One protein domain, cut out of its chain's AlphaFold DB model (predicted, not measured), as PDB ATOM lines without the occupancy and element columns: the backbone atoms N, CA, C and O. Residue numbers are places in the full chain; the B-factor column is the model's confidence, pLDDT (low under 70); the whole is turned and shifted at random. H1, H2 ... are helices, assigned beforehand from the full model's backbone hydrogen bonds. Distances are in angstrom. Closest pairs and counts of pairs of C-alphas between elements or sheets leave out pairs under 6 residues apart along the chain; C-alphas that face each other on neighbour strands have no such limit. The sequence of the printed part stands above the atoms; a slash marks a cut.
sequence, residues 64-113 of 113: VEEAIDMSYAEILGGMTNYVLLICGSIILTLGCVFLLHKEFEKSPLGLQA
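AT A GLANCE: This is residues 64 to 113 of the 113 residues of the protein "CPBP family intramembrane metalloprotease" of Gemmatimonadetes bacterium (UniProt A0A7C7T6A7). Starting from residue 64, look for two short helical turns, H1 and H2, which make a small foot that turns off from the beginning of one long helix, H3, somewhat like an L. H3 makes the longest axis, residues 86 to 100 of it stand free, and a short tail, residues 106 to 113, turns off at its far end. The printed part has 50 residues with three named helices, in the order H1, H2, H3, and no named strand; the class is all helix. The whole is extended, with a radius of gyration of the C-alphas of 18.1 A and spans of 51 by 22 by 11 A.

HOW THE PARTS SIT: Begin with H1, residues 64 to 67, and go over a tight link to H2, residues 72 to 75. The two are close but not clearly touching; their closest C-alphas, those of Ala 67 and Ile 75, are 6.7 A apart. A second tight link leads to H3, residues 79 to 105. H2 and H3 touch only at the corner by their link, H3 with residues 79 to 82 alone; the closest C-alphas, those of Ala 73 and Met 79, are 5.1 A apart. H1 and H3 are apart. In H3 every O i to N i+4 pair is within hydrogen-bond range, while H1 and H2 are too short for such a pair.

IN THESE COORDINATES: Find C-alpha 64 at (49.577, -24.754, 50.540), where H1 begins; it ends at residue 67. H2 runs from Tyr 72 to Ile 75. Then find C-alpha 79 at (45.108, -43.679, 47.699); from there H3 runs 38.9 A to C-alpha 105 at (34.606, -33.697, 11.602).

THE WHOLE: The two C-alphas farthest apart, those of Glu 66 and Gln 112, are 52.0 A apart. The printed part has no cut, and neither link is long. Look at the B-factor column of residues 107 to 113, which end at the chain's last residue: there the model's pLDDT is under 70, against a mean of 87.4 over the printed part.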
ATOM      1  N   VAL A  64      48.271 -24.477  51.138       74.69
ATOM      2  CA  VAL A  64      49.577 -24.754  50.540       74.69
ATOM      3  C   VAL A  64      50.652 -24.931  51.616       74.69
ATOM      4  O   VAL A  64      51.588 -25.693  51.391       74.69
ATOM      5  N   GLU A  65      50.525 -24.282  52.779       77.62
ATOM      6  CA  GLU A  65      51.486 -24.459  53.876       77.62
ATOM      7  C   GLU A  65      51.365 -25.849  54.503       77.62
ATOM      8  O   GLU A  65      52.384 -26.483  54.772       77.62
ATOM      9  N   GLU A  66      50.142 -26.355  54.673       78.50
ATOM     10  CA  GLU A  66      49.908 -27.708  55.189       78.50
ATOM     11  C   GLU A  66      50.234 -28.785  54.137       78.50
ATOM     12  O   GLU A  66      50.780 -29.840  54.457       78.50
ATOM     13  N   ALA A  67      49.962 -28.503  52.860       80.44
ATOM     14  CA  ALA A  67      50.101 -29.459  51.765       80.44
ATOM     15  C   ALA A  67      51.534 -29.641  51.232       80.44
ATOM     16  O   ALA A  67      51.772 -30.602  50.499       80.44
ATOM     17  N   ILE A  68      52.484 -28.752  51.555       81.31
ATOM     18  CA  ILE A  68      53.851 -28.775  50.989       81.31
ATOM     19  C   ILE A  68      54.587 -30.098  51.251       81.31
ATOM     20  O   ILE A  68      55.312 -30.570  50.374       81.31
ATOM     21  N   ASP A  69      54.369 -30.704  52.419       86.44
ATOM     22  CA  ASP A  69      55.011 -31.962  52.819       86.44
ATOM     23  C   ASP A  69      54.102 -33.189  52.623       86.44
ATOM     24  O   ASP A  69      54.504 -34.322  52.899       86.44
ATOM     25  N   MET A  70      52.880 -32.983  52.126       88.44
ATOM     26  CA  MET A  70      51.906 -34.042  51.893       88.44
ATOM     27  C   MET A  70      51.985 -34.560  50.458       88.44
ATOM     28  O   MET A  70      52.141 -33.819  49.488       88.44
ATOM     29  N   SER A  71      51.782 -35.862  50.289       90.50
ATOM     30  CA  SER A  71      51.501 -36.419  48.970       90.50
ATOM     31  C   SER A  71      50.108 -36.004  48.483       90.50
ATOM     32  O   SER A  71      49.176 -35.816  49.266       90.50
ATOM     33  N   TYR A  72      49.907 -35.974  47.160       87.56
ATOM     34  CA  TYR A  72      48.573 -35.773  46.575       87.56
ATOM     35  C   TYR A  72      47.533 -36.778  47.085       87.56
ATOM     36  O   TYR A  72      46.356 -36.446  47.195       87.56
ATOM     37  N   ALA A  73      47.954 -38.003  47.413       92.88
ATOM     38  CA  ALA A  73      47.058 -38.995  47.986       92.88
ATOM     39  C   ALA A  73      46.587 -38.599  49.388       92.88
ATOM     40  O   ALA A  73      45.414 -38.776  49.688       92.88
ATOM     41  N   GLU A  74      47.461 -38.039  50.223       92.44
ATOM     42  CA  GLU A  74      47.098 -37.557  51.559       92.44
ATOM     43  C   GLU A  74      46.187 -36.333  51.485       92.44
ATOM     44  O   GLU A  74      45.157 -36.315  52.157       92.44
ATOM     45  N   ILE A  75      46.486 -35.382  50.592       89.50
ATOM     46  CA  ILE A  75      45.639 -34.201  50.339       89.50
ATOM     47  C   ILE A  75      44.212 -34.623  49.951       89.50
ATOM     48  O   ILE A  75      43.231 -34.002  50.350       89.50
ATOM     49  N   LEU A  76      44.078 -35.716  49.196       90.75
ATOM     50  CA  LEU A  76      42.793 -36.223  48.707       90.75
ATOM     51  C   LEU A  76      42.129 -37.251  49.642       90.75
ATOM     52  O   LEU A  76      41.103 -37.834  49.284       90.75
ATOM     53  N   GLY A  77      42.673 -37.489  50.840       92.00
ATOM     54  CA  GLY A  77      42.085 -38.394  51.836       92.00
ATOM     55  C   GLY A  77      42.351 -39.886  51.596       92.00
ATOM     56  O   GLY A  77      41.599 -40.737  52.069       92.00
ATOM     57  N   GLY A  78      43.407 -40.219  50.854       95.38
ATOM     58  CA  GLY A  78      43.945 -41.566  50.681       95.38
ATOM     59  C   GLY A  78      44.088 -42.014  49.223       95.38
ATOM     60  O   GLY A  78      43.521 -41.443  48.290       95.38
ATOM     61  N   MET A  79      44.820 -43.117  49.027       96.50
ATOM     62  CA  MET A  79      45.108 -43.679  47.699       96.50
ATOM     63  C   MET A  79      43.853 -44.014  46.885       96.50
ATOM     64  O   MET A  79      43.850 -43.827  45.670       96.50
ATOM     65  N   THR A  80      42.780 -44.479  47.532       97.19
ATOM     66  CA  THR A  80      41.519 -44.800  46.847       97.19
ATOM     67  C   THR A  80      40.924 -43.567  46.170       97.19
ATOM     68  O   THR A  80      40.610 -43.621  44.983       97.19
ATOM     69  N   ASN A  81      40.820 -42.443  46.887       96.00
ATOM     70  CA  ASN A  81      40.272 -41.200  46.342       96.00
ATOM     71  C   ASN A  81      41.163 -40.638  45.235       96.00
ATOM     72  O   ASN A  81      40.657 -40.227  44.193       96.00
ATOM     73  N   TYR A  82      42.484 -40.690  45.423       95.44
ATOM     74  CA  TYR A  82      43.443 -40.260  44.411       95.44
ATOM     75  C   TYR A  82      43.302 -41.043  43.100       95.44
ATOM     76  O   TYR A  82      43.176 -40.446  42.031       95.44
ATOM     77  N   VAL A  83      43.249 -42.376  43.170       97.06
ATOM     78  CA  VAL A  83      43.082 -43.224  41.980       97.06
ATOM     79  C   VAL A  83      41.725 -42.987  41.317       97.06
ATOM     80  O   VAL A  83      41.664 -42.872  40.093       97.06
ATOM     81  N   LEU A  84      40.642 -42.874  42.095       97.56
ATOM     82  CA  LEU A  84      39.312 -42.578  41.557       97.56
ATOM     83  C   LEU A  84      39.279 -41.227  40.834       97.56
ATOM     84  O   LEU A  84      38.730 -41.150  39.734       97.56
ATOM     85  N   LEU A  85      39.899 -40.192  41.409       95.44
ATOM     86  CA  LEU A  85      39.987 -38.867  40.802       95.44
ATOM     87  C   LEU A  85      40.758 -38.911  39.477       95.44
ATOM     88  O   LEU A  85      40.262 -38.422  38.465       95.44
ATOM     89  N   ILE A  86      41.939 -39.534  39.456       95.31
ATOM     90  CA  ILE A  86      42.766 -39.636  38.245       95.31
ATOM     91  C   ILE A  86      42.035 -40.417  37.148       95.31
ATOM     92  O   ILE A  86      41.926 -39.937  36.019       95.31
ATOM     93  N   CYS A  87      41.483 -41.588  37.469       97.75
ATOM     94  CA  CYS A  87      40.736 -42.396  36.507       97.75
ATOM     95  C   CYS A  87      39.499 -41.654  35.987       97.75
ATOM     96  O   CYS A  87      39.262 -41.629  34.778       97.75
ATOM     97  N   GLY A  88      38.739 -41.011  36.877       98.06
ATOM     98  CA  GLY A  88      37.572 -40.207  36.518       98.06
ATOM     99  C   GLY A  88      37.927 -39.054  35.580       98.06
ATOM    100  O   GLY A  88      37.296 -38.906  34.532       98.06
ATOM    101  N   SER A  89      38.982 -38.297  35.890       95.06
ATOM    102  CA  SER A  89      39.461 -37.194  35.051       95.06
ATOM    103  C   SER A  89      39.960 -37.666  33.687       95.06
ATOM    104  O   SER A  89      39.677 -37.012  32.683       95.06
ATOM    105  N   ILE A  90      40.648 -38.812  33.605       96.31
ATOM    106  CA  ILE A  90      41.079 -39.394  32.323       96.31
ATOM    107  C   ILE A  90      39.863 -39.777  31.477       96.31
ATOM    108  O   ILE A  90      39.784 -39.382  30.314       96.31
ATOM    109  N   ILE A  91      38.896 -40.502  32.048       98.19
ATOM    110  CA  ILE A  91      37.686 -40.934  31.333       98.19
ATOM    111  C   ILE A  91      36.896 -39.720  30.837       98.19
ATOM    112  O   ILE A  91      36.522 -39.669  29.663       98.19
ATOM    113  N   LEU A  92      36.682 -38.727  31.705       97.56
ATOM    114  CA  LEU A  92      35.980 -37.496  31.356       97.56
ATOM    115  C   LEU A  92      36.701 -36.749  30.230       97.56
ATOM    116  O   LEU A  92      36.074 -36.382  29.239       97.56
ATOM    117  N   THR A  93      38.020 -36.579  30.345       94.81
ATOM    118  CA  THR A  93      38.828 -35.879  29.338       94.81
ATOM    119  C   THR A  93      38.768 -36.589  27.990       94.81
ATOM    120  O   THR A  93      38.503 -35.948  26.977       94.81
ATOM    121  N   LEU A  94      38.957 -37.913  27.961       96.69
ATOM    122  CA  LEU A  94      38.866 -38.699  26.729       96.69
ATOM    123  C   LEU A  94      37.469 -38.610  26.106       96.69
ATOM    124  O   LEU A  94      37.358 -38.432  24.894       96.69
ATOM    125  N   GLY A  95      36.413 -38.664  26.923       98.25
ATOM    126  CA  GLY A  95      35.035 -38.476  26.473       98.25
ATOM    127  C   GLY A  95      34.808 -37.101  25.839       98.25
ATOM    128  O   GLY A  95      34.298 -37.011  24.723       98.25
ATOM    129  N   CYS A  96      35.240 -36.025  26.502       96.88
ATOM    130  CA  CYS A  96      35.136 -34.663  25.980       96.88
ATOM    131  C   CYS A  96      35.938 -34.472  24.687       96.88
ATOM    132  O   CYS A  96      35.420 -33.900  23.728       96.88
ATOM    133  N   VAL A  97      37.176 -34.976  24.629       95.81
ATOM    134  CA  VAL A  97      38.028 -34.899  23.431       95.81
ATOM    135  C   VAL A  97      37.411 -35.677  22.271       95.81
ATOM    136  O   VAL A  97      37.394 -35.172  21.151       95.81
ATOM    137  N   PHE A  98      36.847 -36.862  22.523       96.62
ATOM    138  CA  PHE A  98      36.148 -37.650  21.507       96.62
ATOM    139  C   PHE A  98      34.928 -36.913  20.938       96.62
ATOM    140  O   PHE A  98      34.762 -36.827  19.720       96.62
ATOM    141  N   LEU A  99      34.088 -36.337  21.804       97.00
ATOM    142  CA  LEU A  99      32.922 -35.561  21.374       97.00
ATOM    143  C   LEU A  99      33.331 -34.320  20.574       97.00
ATOM    144  O   LEU A  99      32.719 -34.022  19.549       97.00
ATOM    145  N   LEU A 100      34.382 -33.627  21.014       95.12
ATOM    146  CA  LEU A 100      34.910 -32.453  20.328       95.12
ATOM    147  C   LEU A 100      35.510 -32.812  18.963       95.12
ATOM    148  O   LEU A 100      35.276 -32.106  17.987       95.12
ATOM    149  N   HIS A 101      36.224 -33.935  18.868       94.44
ATOM    150  CA  HIS A 101      36.743 -34.442  17.601       94.44
ATOM    151  C   HIS A 101      35.611 -34.726  16.606       94.44
ATOM    152  O   HIS A 101      35.656 -34.235  15.480       94.44
ATOM    153  N   LYS A 102      34.553 -35.415  17.050       94.44
ATOM    154  CA  LYS A 102      33.356 -35.664  16.234       94.44
ATOM    155  C   LYS A 102      32.677 -34.369  15.779       94.44
ATOM    156  O   LYS A 102      32.081 -34.330  14.706       94.44
ATOM    157  N   GLU A 103      32.722 -33.315  16.588       92.69
ATOM    158  CA  GLU A 103      32.194 -32.009  16.192       92.69
ATOM    159  C   GLU A 103      33.065 -31.342  15.121       92.69
ATOM    160  O   GLU A 103      32.541 -30.799  14.150       92.69
ATOM    161  N   PHE A 104      34.391 -31.444  15.235       91.94
ATOM    162  CA  PHE A 104      35.306 -30.927  14.217       91.94
ATOM    163  C   PHE A 104      35.151 -31.626  12.860       91.94
ATOM    164  O   PHE A 104      35.213 -30.941  11.836       91.94
ATOM    165  N   GLU A 105      34.874 -32.934  12.836       88.56
ATOM    166  CA  GLU A 105      34.606 -33.697  11.602       88.56
ATOM    167  C   GLU A 105      33.364 -33.210  10.839       88.56
ATOM    168  O   GLU A 105      33.312 -33.312   9.616       88.56
ATOM    169  N   LYS A 106      32.368 -32.638  11.528       84.81
ATOM    170  CA  LYS A 106      31.175 -32.075  10.869       84.81
ATOM    171  C   LYS A 106      31.459 -30.757  10.151       84.81
ATOM    172  O   LYS A 106      30.655 -30.325   9.326       84.81
ATOM    173  N   SER A 107      32.553 -30.078  10.493       69.50
ATOM    174  CA  SER A 107      32.896 -28.792   9.891       69.50
ATOM    175  C   SER A 107      33.484 -28.982   8.480       69.50
ATOM    176  O   SER A 107      34.176 -29.970   8.233       69.50
ATOM    177  N   PRO A 108      33.301 -28.025   7.547       61.19
ATOM    178  CA  PRO A 108      33.888 -28.111   6.207       61.19
ATOM    179  C   PRO A 108      35.426 -28.218   6.198       61.19
ATOM    180  O   PRO A 108      35.998 -28.675   5.213       61.19
ATOM    181  N   LEU A 109      36.095 -27.826   7.292       62.69
ATOM    182  CA  LEU A 109      37.535 -28.013   7.507       62.69
ATOM    183  C   LEU A 109      37.902 -29.444   7.933       62.69
ATOM    184  O   LEU A 109      38.990 -29.901   7.599       62.69
ATOM    185  N   GLY A 110      37.014 -30.155   8.633       55.41
ATOM    186  CA  GLY A 110      37.211 -31.555   9.030       55.41
ATOM    187  C   GLY A 110      37.180 -32.530   7.850       55.41
ATOM    188  O   GLY A 110      37.826 -33.566   7.896       55.41
ATOM    189  N   LEU A 111      36.505 -32.161   6.757       51.84
ATOM    190  CA  LEU A 111      36.471 -32.912   5.494       51.84
ATOM    191  C   LEU A 111      37.745 -32.755   4.635       51.84
ATOM    192  O   LEU A 111      37.865 -33.421   3.609       51.84
ATOM    193  N   GLN A 112      38.667 -31.861   5.013       49.38
ATOM    194  CA  GLN A 112      39.920 -31.583   4.289       49.38
ATOM    195  C   GLN A 112      41.185 -31.991   5.069       49.38
ATOM    196  O   GLN A 112      42.291 -31.749   4.579       49.38
ATOM    197  N   ALA A 113      41.033 -32.552   6.276       51.12
ATOM    198  CA  ALA A 113      42.121 -32.910   7.187       51.12
ATOM    199  C   ALA A 113      42.426 -34.413   7.183       51.12
ATOM    200  O   ALA A 113      41.477 -35.211   7.028       51.12
TER     201      ALA A 113